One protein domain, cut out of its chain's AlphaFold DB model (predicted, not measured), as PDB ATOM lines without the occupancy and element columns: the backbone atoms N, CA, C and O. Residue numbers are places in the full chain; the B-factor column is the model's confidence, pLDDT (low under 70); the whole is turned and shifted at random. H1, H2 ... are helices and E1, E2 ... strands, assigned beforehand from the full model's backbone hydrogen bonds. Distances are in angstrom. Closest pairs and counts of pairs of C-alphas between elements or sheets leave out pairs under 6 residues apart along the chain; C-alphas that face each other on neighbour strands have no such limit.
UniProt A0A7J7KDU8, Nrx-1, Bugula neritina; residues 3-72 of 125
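AT A GLANCE: This is residues 3 to 72 of the 125 residues of the protein "Nrx-1" of Bugula neritina (UniProt A0A7J7KDU8). With little regular structure, this is two small strand hairpins, E1 with E2 and E3 with E4, set apart and joined by a long winding loop, with short helix H1 directly after E4. The 70 printed residues hold, in order, E1, E2, E3, E4 and H1, in two antiparallel two-strand sheets; the class is mixed, with 21 residues in named elements. The whole is loose, radius of gyration of the C-alphas 14.7 A, spans 38 by 32 by 30 A.

IN THESE COORDINATES: E1, residues 3 to 5, 7.0 A, begins at C-alpha 3 (50.031, -101.129, -16.939). E2 is residues 9 to 12, 10.5 A; E3 55 to 58, 10.2 A; E4 61 to 64, 10.1 A. H1, residues 65 to 70, 8.8 A, ends at C-alpha 70 (59.587, -99.375, -41.948).

HOW THE PARTS SIT: In hairpin E1 and E2, at 178 degrees, N 3 and O 11 are 2.9 A apart, within hydrogen-bond range. In hairpin E3 and E4, at 173 degrees, N 63 and O 56 are 2.8 A apart, also within range. E2 and E3 are apart. The closest C-alphas of E3 and H1, Gln 55 and Ile 65, are 5.7 A apart. In H1 every O i to N i+4 pair is within range.

THE WHOLE: The C-alphas farthest apart, Gly 17 and Thr 71, are 39.7 A apart. The link E2 to E3, 42 residues, is long. Residues 5 to 10, 14 to 21 and 37 to 42 stand free. The printed part has no cut, and no printed residue is under 70 in pLDDT.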
ATOM      1  N   ALA A   3      48.906-100.493 -16.270       94.06
ATOM      2  CA  ALA A   3      50.031-101.129 -16.939       94.06
ATOM      3  C   ALA A   3      50.070-102.611 -16.559       94.06
ATOM      4  O   ALA A   3      49.866-102.944 -15.393       94.06
ATOM      5  N   SER A   4      50.346-103.465 -17.543       96.00
ATOM      6  CA  SER A   4      50.432-104.916 -17.388       96.00
ATOM      7  C   SER A   4      51.708-105.426 -18.057       96.00
ATOM      8  O   SER A   4      52.100-104.918 -19.112       96.00
ATOM      9  N   VAL A   5      52.368-106.399 -17.433       95.88
ATOM     10  CA  VAL A   5      53.528-107.116 -17.975       95.88
ATOM     11  C   VAL A   5      53.189-108.600 -18.003       95.88
ATOM     12  O   VAL A   5      52.813-109.178 -16.980       95.88
ATOM     13  N   ASP A   6      53.285-109.193 -19.193       94.31
ATOM     14  CA  ASP A   6      53.019-110.611 -19.468       94.31
ATOM     15  C   ASP A   6      51.656-111.120 -18.958       94.31
ATOM     16  O   ASP A   6      51.494-112.300 -18.650       94.31
ATOM     17  N   GLY A   7      50.674-110.220 -18.806       89.81
ATOM     18  CA  GLY A   7      49.353-110.529 -18.243       89.81
ATOM     19  C   GLY A   7      49.370-111.011 -16.787       89.81
ATOM     20  O   GLY A   7      48.339-111.429 -16.275       89.81
ATOM     21  N   SER A   8      50.532-110.988 -16.129       91.50
ATOM     22  CA  SER A   8      50.736-111.565 -14.794       91.50
ATOM     23  C   SER A   8      51.005-110.496 -13.739       91.50
ATOM     24  O   SER A   8      50.660-110.670 -12.573       91.50
ATOM     25  N   TYR A   9      51.609-109.376 -14.140       94.81
ATOM     26  CA  TYR A   9      51.910-108.261 -13.249       94.81
ATOM     27  C   TYR A   9      51.142-107.028 -13.685       94.81
ATOM     28  O   TYR A   9      51.464-106.441 -14.716       94.81
ATOM     29  N   GLU A  10      50.167-106.616 -12.883       96.38
ATOM     30  CA  GLU A  10      49.279-105.505 -13.213       96.38
ATOM     31  C   GLU A  10      49.317-104.419 -12.144       96.38
ATOM     32  O   GLU A  10      49.301-104.687 -10.942       96.38
ATOM     33  N   ILE A  11      49.357-103.165 -12.590       96.06
ATOM     34  CA  ILE A  11      49.252-101.999 -11.723       96.06
ATOM     35  C   ILE A  11      48.216-101.025 -12.275       96.06
ATOM     36  O   ILE A  11      48.243-100.649 -13.446       96.06
ATOM     37  N   SER A  12      47.334-100.555 -11.397       95.00
ATOM     38  CA  SER A  12      46.382 -99.481 -11.682       95.00
ATOM     39  C   SER A  12      46.620 -98.312 -10.732       95.00
ATOM     40  O   SER A  12      46.662 -98.488  -9.517       95.00
ATOM     41  N   LYS A  13      46.800 -97.108 -11.282       91.62
ATOM     42  CA  LYS A  13      47.018 -95.860 -10.533       91.62
ATOM     43  C   LYS A  13      46.252 -94.695 -11.153       91.62
ATOM     44  O   LYS A  13      46.046 -94.655 -12.367       91.62
ATOM     45  N   SER A  14      45.872 -93.719 -10.337       89.31
ATOM     46  CA  SER A  14      45.333 -92.429 -10.780       89.31
ATOM     47  C   SER A  14      46.425 -91.354 -10.810       89.31
ATOM     48  O   SER A  14      47.458 -91.476 -10.149       89.31
ATOM     49  N   PHE A  15      46.203 -90.308 -11.603       87.00
ATOM     50  CA  PHE A  15      47.004 -89.085 -11.555       87.00
ATOM     51  C   PHE A  15      46.353 -88.106 -10.572       87.00
ATOM     52  O   PHE A  15      45.130 -88.096 -10.437       87.00
ATOM     53  N   ALA A  16      47.152 -87.303  -9.871       89.50
ATOM     54  CA  ALA A  16      46.630 -86.273  -8.976       89.50
ATOM     55  C   ALA A  16      46.169 -85.045  -9.780       89.50
ATOM     56  O   ALA A  16      46.872 -84.634 -10.699       89.50
ATOM     57  N   GLY A  17      45.035 -84.446  -9.402       89.12
ATOM     58  CA  GLY A  17      44.457 -83.260 -10.054       89.12
ATOM     59  C   GLY A  17      43.317 -83.569 -11.034       89.12
ATOM     60  O   GLY A  17      42.960 -84.724 -11.248       89.12
ATOM     61  N   ASN A  18      42.743 -82.515 -11.622       87.38
ATOM     62  CA  ASN A  18      41.625 -82.599 -12.569       87.38
ATOM     63  C   ASN A  18      42.143 -82.440 -14.004       87.38
ATOM     64  O   ASN A  18      42.184 -81.334 -14.541       87.38
ATOM     65  N   PHE A  19      42.564 -83.549 -14.608       84.12
ATOM     66  CA  PHE A  19      43.047 -83.592 -15.987       84.12
ATOM     67  C   PHE A  19      42.245 -84.625 -16.777       84.12
ATOM     68  O   PHE A  19      42.061 -85.750 -16.315       84.12
ATOM     69  N   HIS A  20      41.787 -84.248 -17.972       81.06
ATOM     70  CA  HIS A  20      40.960 -85.110 -18.828       81.06
ATOM     71  C   HIS A  20      41.637 -85.487 -20.152       81.06
ATOM     72  O   HIS A  20      41.132 -86.347 -20.866       81.06
ATOM     73  N   GLU A  21      42.786 -84.885 -20.466       80.25
ATOM     74  CA  GLU A  21      43.474 -85.075 -21.741       80.25
ATOM     75  C   GLU A  21      44.991 -85.171 -21.552       80.25
ATOM     76  O   GLU A  21      45.572 -84.538 -20.668       80.25
ATOM     77  N   ILE A  22      45.632 -85.972 -22.406       79.75
ATOM     78  CA  ILE A  22      47.087 -86.066 -22.518       79.75
ATOM     79  C   ILE A  22      47.501 -85.290 -23.765       79.75
ATOM     80  O   ILE A  22      47.203 -85.703 -24.881       79.75
ATOM     81  N   ASN A  23      48.227 -84.191 -23.578       77.69
ATOM     82  CA  ASN A  23      48.768 -83.406 -24.683       77.69
ATOM     83  C   ASN A  23      50.232 -83.793 -24.922       77.69
ATOM     84  O   ASN A  23      51.119 -83.375 -24.175       77.69
ATOM     85  N   SER A  24      50.487 -84.600 -25.953       74.94
ATOM     86  CA  SER A  24      51.840 -84.877 -26.438       74.94
ATOM     87  C   SER A  24      51.945 -84.569 -27.925       74.94
ATOM     88  O   SER A  24      51.052 -84.901 -28.701       74.94
ATOM     89  N   ARG A  25      53.058 -83.945 -28.322       79.94
ATOM     90  CA  ARG A  25      53.353 -83.601 -29.723       79.94
ATOM     91  C   ARG A  25      54.362 -84.540 -30.373       79.94
ATOM     92  O   ARG A  25      54.428 -84.600 -31.592       79.94
ATOM     93  N   ILE A  26      55.183 -85.212 -29.568       86.50
ATOM     94  CA  ILE A  26      56.297 -86.039 -30.034       86.50
ATOM     95  C   ILE A  26      56.326 -87.313 -29.196       86.50
ATOM     96  O   ILE A  26      56.238 -87.261 -27.968       86.50
ATOM     97  N   LEU A  27      56.473 -88.452 -29.869       88.88
ATOM     98  CA  LEU A  27      56.682 -89.750 -29.245       88.88
ATOM     99  C   LEU A  27      58.124 -90.190 -29.502       88.88
ATOM    100  O   LEU A  27      58.573 -90.215 -30.644       88.88
ATOM    101  N   PHE A  28      58.837 -90.536 -28.434       91.88
ATOM    102  CA  PHE A  28      60.184 -91.095 -28.513       91.88
ATOM    103  C   PHE A  28      60.106 -92.605 -28.312       91.88
ATOM    104  O   PHE A  28      59.490 -93.069 -27.352       91.88
ATOM    105  N   LEU A  29      60.742 -93.365 -29.200       93.06
ATOM    106  CA  LEU A  29      60.821 -94.819 -29.113       93.06
ATOM    107  C   LEU A  29      62.284 -95.249 -29.068       93.06
ATOM    108  O   LEU A  29      63.101 -94.759 -29.839       93.06
ATOM    109  N   GLY A  30      62.626 -96.146 -28.144       91.06
ATOM    110  CA  GLY A  30      63.986 -96.667 -27.986       91.06
ATOM    111  C   GLY A  30      64.989 -95.682 -27.366       91.06
ATOM    112  O   GLY A  30      65.917 -96.114 -26.694       91.06
ATOM    113  N   GLY A  31      64.802 -94.370 -27.494       91.19
ATOM    114  CA  GLY A  31      65.713 -93.398 -26.896       91.19
ATOM    115  C   GLY A  31      65.458 -91.953 -27.304       91.19
ATOM    116  O   GLY A  31      64.529 -91.652 -28.051       91.19
ATOM    117  N   ALA A  32      66.301 -91.053 -26.800       89.44
ATOM    118  CA  ALA A  32      66.332 -89.648 -27.199       89.44
ATOM    119  C   ALA A  32      67.739 -89.055 -27.023       89.44
ATOM    120  O   ALA A  32      68.504 -89.476 -26.158       89.44
ATOM    121  N   SER A  33      68.070 -88.016 -27.793       86.69
ATOM    122  CA  SER A  33      69.388 -87.360 -27.739       86.69
ATOM    123  C   SER A  33      69.688 -86.672 -26.401       86.69
ATOM    124  O   SER A  33      70.843 -86.570 -25.996       86.69
ATOM    125  N   LYS A  34      68.656 -86.200 -25.692       86.06
ATOM    126  CA  LYS A  34      68.776 -85.513 -24.396       86.06
ATOM    127  C   LYS A  34      67.760 -86.052 -23.387       86.06
ATOM    128  O   LYS A  34      66.919 -85.303 -22.898       86.06
ATOM    129  N   LEU A  35      67.852 -87.344 -23.051       83.69
ATOM    130  CA  LEU A  35      66.955 -88.014 -22.088       83.69
ATOM    131  C   LEU A  35      66.801 -87.258 -20.760       83.69
ATOM    132  O   LEU A  35      65.694 -87.141 -20.251       83.69
ATOM    133  N   LYS A  36      67.896 -86.692 -20.235       85.44
ATOM    134  CA  LYS A  36      67.902 -85.925 -18.974       85.44
ATOM    135  C   LYS A  36      66.986 -84.699 -18.988       85.44
ATOM    136  O   LYS A  36      66.598 -84.225 -17.928       85.44
ATOM    137  N   ASN A  37      66.658 -84.188 -20.172       88.38
ATOM    138  CA  ASN A  37      65.810 -83.012 -20.333       88.38
ATOM    139  C   ASN A  37      64.333 -83.388 -20.510       88.38
ATOM    140  O   ASN A  37      63.486 -82.498 -20.566       88.38
ATOM    141  N   LEU A  38      64.016 -84.681 -20.636       87.19
ATOM    142  CA  LEU A  38      62.645 -85.140 -20.797       87.19
ATOM    143  C   LEU A  38      61.959 -85.251 -19.426       87.19
ATOM    144  O   LEU A  38      62.504 -85.866 -18.504       87.19
ATOM    145  N   PRO A  39      60.750 -84.688 -19.272       88.38
ATOM    146  CA  PRO A  39      60.034 -84.717 -18.005       88.38
ATOM    147  C   PRO A  39      59.679 -86.153 -17.602       88.38
ATOM    148  O   PRO A  39      59.229 -86.954 -18.416       88.38
ATOM    149  N   GLY A  40      59.868 -86.477 -16.320       86.62
ATOM    150  CA  GLY A  40      59.492 -87.774 -15.746       86.62
ATOM    151  C   GLY A  40      60.434 -88.939 -16.072       86.62
ATOM    152  O   GLY A  40      60.247 -90.034 -15.536       86.62
ATOM    153  N   VAL A  41      61.467 -88.724 -16.892       86.75
ATOM    154  CA  VAL A  41      62.466 -89.749 -17.201       86.75
ATOM    155  C   VAL A  41      63.395 -89.961 -16.002       86.75
ATOM    156  O   VAL A  41      63.963 -89.022 -15.453       86.75
ATOM    157  N   ARG A  42      63.549 -91.224 -15.589       86.69
ATOM    158  CA  ARG A  42      64.411 -91.633 -14.460       86.69
ATOM    159  C   ARG A  42      65.749 -92.234 -14.893       86.69
ATOM    160  O   ARG A  42      66.642 -92.391 -14.069       86.69
ATOM    161  N   THR A  43      65.868 -92.601 -16.165       81.38
ATOM    162  CA  THR A  43      67.052 -93.231 -16.766       81.38
ATOM    163  C   THR A  43      67.815 -92.223 -17.622       81.38
ATOM    164  O   THR A  43      67.232 -91.322 -18.216       81.38
ATOM    165  N   VAL A  44      69.133 -92.379 -17.701       83.56
ATOM    166  CA  VAL A  44      69.999 -91.549 -18.553       83.56
ATOM    167  C   VAL A  44      70.522 -92.304 -19.776       83.56
ATOM    168  O   VAL A  44      71.336 -91.760 -20.514       83.56
ATOM    169  N   GLN A  45      70.073 -93.544 -19.979       86.62
ATOM    170  CA  GLN A  45      70.506 -94.426 -21.061       86.62
ATOM    171  C   GLN A  45      69.330 -94.762 -21.979       86.62
ATOM    172  O   GLN A  45      68.196 -94.919 -21.515       86.62
ATOM    173  N   ASN A  46      69.617 -94.872 -23.277       89.00
ATOM    174  CA  ASN A  46      68.663 -95.362 -24.267       89.00
ATOM    175  C   ASN A  46      68.402 -96.863 -24.058       89.00
ATOM    176  O   ASN A  46      69.105 -97.539 -23.309       89.00
ATOM    177  N   PHE A  47      67.371 -97.386 -24.708       88.50
ATOM    178  CA  PHE A  47      67.054 -98.806 -24.701       88.50
ATOM    179  C   PHE A  47      68.033 -99.579 -25.588       88.50
ATOM    180  O   PHE A  47      68.271 -99.208 -26.734       88.50
ATOM    181  N   HIS A  48      68.584-100.667 -25.052       87.00
ATOM    182  CA  HIS A  48      69.460-101.587 -25.773       87.00
ATOM    183  C   HIS A  48      68.751-102.940 -25.850       87.00
ATOM    184  O   HIS A  48      68.642-103.644 -24.848       87.00
ATOM    185  N   GLY A  49      68.233-103.291 -27.025       87.94
ATOM    186  CA  GLY A  49      67.451-104.510 -27.207       87.94
ATOM    187  C   GLY A  49      66.561-104.453 -28.436       87.94
ATOM    188  O   GLY A  49      66.681-103.562 -29.272       87.94
ATOM    189  N   CYS A  50      65.624-105.394 -28.503       91.38
ATOM    190  CA  CYS A  50      64.640-105.473 -29.574       91.38
ATOM    191  C   CYS A  50      63.260-105.074 -29.059       91.38
ATOM    192  O   CYS A  50      62.816-105.551 -28.014       91.38
ATOM    193  N   LEU A  51      62.564-104.235 -29.822       93.12
ATOM    194  CA  LEU A  51      61.164-103.894 -29.592       93.12
ATOM    195  C   LEU A  51      60.316-104.530 -30.692       93.12
ATOM    196  O   LEU A  51      60.714-104.560 -31.855       93.12
ATOM    197  N   LYS A  52      59.139-105.036 -30.326       94.00
ATOM    198  CA  LYS A  52      58.171-105.608 -31.268       94.00
ATOM    199  C   LYS A  52      56.769-105.114 -30.953       94.00
ATOM    200  O   LYS A  52      56.461-104.854 -29.794       94.00
ATOM    201  N   ASN A  53      55.929-105.028 -31.984       92.56
ATOM    202  CA  ASN A  53      54.503-104.705 -31.876       92.56
ATOM    203  C   ASN A  53      54.204-103.421 -31.079       92.56
ATOM    204  O   ASN A  53      53.249-103.375 -30.307       92.56
ATOM    205  N   VAL A  54      55.016-102.377 -31.263       95.25
ATOM    206  CA  VAL A  54      54.820-101.097 -30.570       95.25
ATOM    207  C   VAL A  54      53.663-100.334 -31.211       95.25
ATOM    208  O   VAL A  54      53.727 -99.971 -32.387       95.25
ATOM    209  N   GLN A  55      52.625-100.079 -30.419       94.12
ATOM    210  CA  GLN A  55      51.408 -99.397 -30.848       94.12
ATOM    211  C   GLN A  55      51.056 -98.256 -29.896       94.12
ATOM    212  O   GLN A  55      51.271 -98.352 -28.687       94.12
ATOM    213  N   TYR A  56      50.493 -97.187 -30.453       91.31
ATOM    214  CA  TYR A  56      49.923 -96.080 -29.694       91.31
ATOM    215  C   TYR A  56      48.471 -95.860 -30.114       91.31
ATOM    216  O   TYR A  56      48.204 -95.614 -31.289       91.31
ATOM    217  N   THR A  57      47.548 -95.935 -29.155       90.88
ATOM    218  CA  THR A  57      46.108 -95.785 -29.398       90.88
ATOM    219  C   THR A  57      45.534 -94.671 -28.531       90.88
ATOM    220  O   THR A  57      45.737 -94.652 -27.316       90.88
ATOM    221  N   VAL A  58      44.796 -93.752 -29.153       87.69
ATOM    222  CA  VAL A  58      44.092 -92.651 -28.486       87.69
ATOM    223  C   VAL A  58      42.766 -92.372 -29.196       87.69
ATOM    224  O   VAL A  58      42.731 -92.080 -30.390       87.69
ATOM    225  N   GLY A  59      41.648 -92.476 -28.471       86.62
ATOM    226  CA  GLY A  59      40.317 -92.368 -29.075       86.62
ATOM    227  C   GLY A  59      40.118 -93.411 -30.183       86.62
ATOM    228  O   GLY A  59      40.185 -94.607 -29.917       86.62
ATOM    229  N   SER A  60      39.891 -92.954 -31.419       91.31
ATOM    230  CA  SER A  60      39.775 -93.796 -32.622       91.31
ATOM    231  C   SER A  60      41.076 -93.939 -33.423       91.31
ATOM    232  O   SER A  60      41.106 -94.675 -34.408       91.31
ATOM    233  N   LEU A  61      42.145 -93.239 -33.036       89.06
ATOM    234  CA  LEU A  61      43.434 -93.290 -33.717       89.06
ATOM    235  C   LEU A  61      44.281 -94.430 -33.148       89.06
ATOM    236  O   LEU A  61      44.553 -94.451 -31.949       89.06
ATOM    237  N   THR A  62      44.766 -95.315 -34.020       93.56
ATOM    238  CA  THR A  62      45.773 -96.333 -33.690       93.56
ATOM    239  C   THR A  62      46.955 -96.201 -34.638       93.56
ATOM    240  O   THR A  62      46.796 -96.242 -35.856       93.56
ATOM    241  N   LEU A  63      48.149 -96.045 -34.072       91.38
ATOM    242  CA  LEU A  63      49.404 -95.929 -34.802       91.38
ATOM    243  C   LEU A  63      50.265 -97.166 -34.544       91.38
ATOM    244  O   LEU A  63      50.690 -97.413 -33.414       91.38
ATOM    245  N   HIS A  64      50.565 -97.909 -35.606       94.81
ATOM    246  CA  HIS A  64      51.533 -99.005 -35.588       94.81
ATOM    247  C   HIS A  64      52.930 -98.440 -35.851       94.81
ATOM    248  O   HIS A  64      53.374 -98.341 -36.993       94.81
ATOM    249  N   ILE A  65      53.610 -98.006 -34.788       93.25
ATOM    250  CA  ILE A  65      54.801 -97.147 -34.889       93.25
ATOM    251  C   ILE A  65      55.916 -97.808 -35.706       93.25
ATOM    252  O   ILE A  65      56.501 -97.162 -36.571       93.25
ATOM    253  N   LEU A  66      56.181 -99.098 -35.473       92.81
ATOM    254  CA  LEU A  66      57.236 -99.820 -36.193       92.81
ATOM    255  C   LEU A  66      56.905-100.016 -37.676       92.81
ATOM    256  O   LEU A  66      57.806 -99.956 -38.505       92.81
ATOM    257  N   ASP A  67      55.634-100.217 -38.020       93.38
ATOM    258  CA  ASP A  67      55.220-100.410 -39.411       93.38
ATOM    259  C   ASP A  67      55.310 -99.091 -40.184       93.38
ATOM    260  O   ASP A  67      55.851 -99.046 -41.285       93.38
ATOM    261  N   ILE A  68      54.882 -97.988 -39.560       92.88
ATOM    262  CA  ILE A  68      55.046 -96.638 -40.113       92.88
ATOM    263  C   ILE A  68      56.539 -96.335 -40.328       92.88
ATOM    264  O   ILE A  68      56.904 -95.789 -41.371       92.88
ATOM    265  N   ALA A  69      57.410 -96.735 -39.395       92.12
ATOM    266  CA  ALA A  69      58.848 -96.483 -39.487       92.12
ATOM    267  C   ALA A  69      59.484 -97.249 -40.657       92.12
ATOM    268  O   ALA A  69      60.182 -96.653 -41.473       92.12
ATOM    269  N   LYS A  70      59.136 -98.535 -40.823       92.44
ATOM    270  CA  LYS A  70      59.587 -99.375 -41.948       92.44
ATOM    271  C   LYS A  70      59.228 -98.805 -43.317       92.44
ATOM    272  O   LYS A  70      59.973 -99.000 -44.270       92.44
ATOM    273  N   THR A  71      58.092 -98.114 -43.432       92.81
ATOM    274  CA  THR A  71      57.682 -97.495 -44.706       92.81
ATOM    275  C   THR A  71      58.474 -96.239 -45.071       92.81
ATOM    276  O   THR A  71      58.299 -95.722 -46.172       92.81
ATOM    277  N   GLY A  72      59.328 -95.728 -44.176       87.81
ATOM    278  CA  GLY A  72      60.052 -94.474 -44.393       87.81
ATOM    279  C   GLY A  72      59.146 -93.240 -44.346       87.81
ATOM    280  O   GLY A  72      59.423 -92.242 -45.008       87.81
TER     281      GLY A  72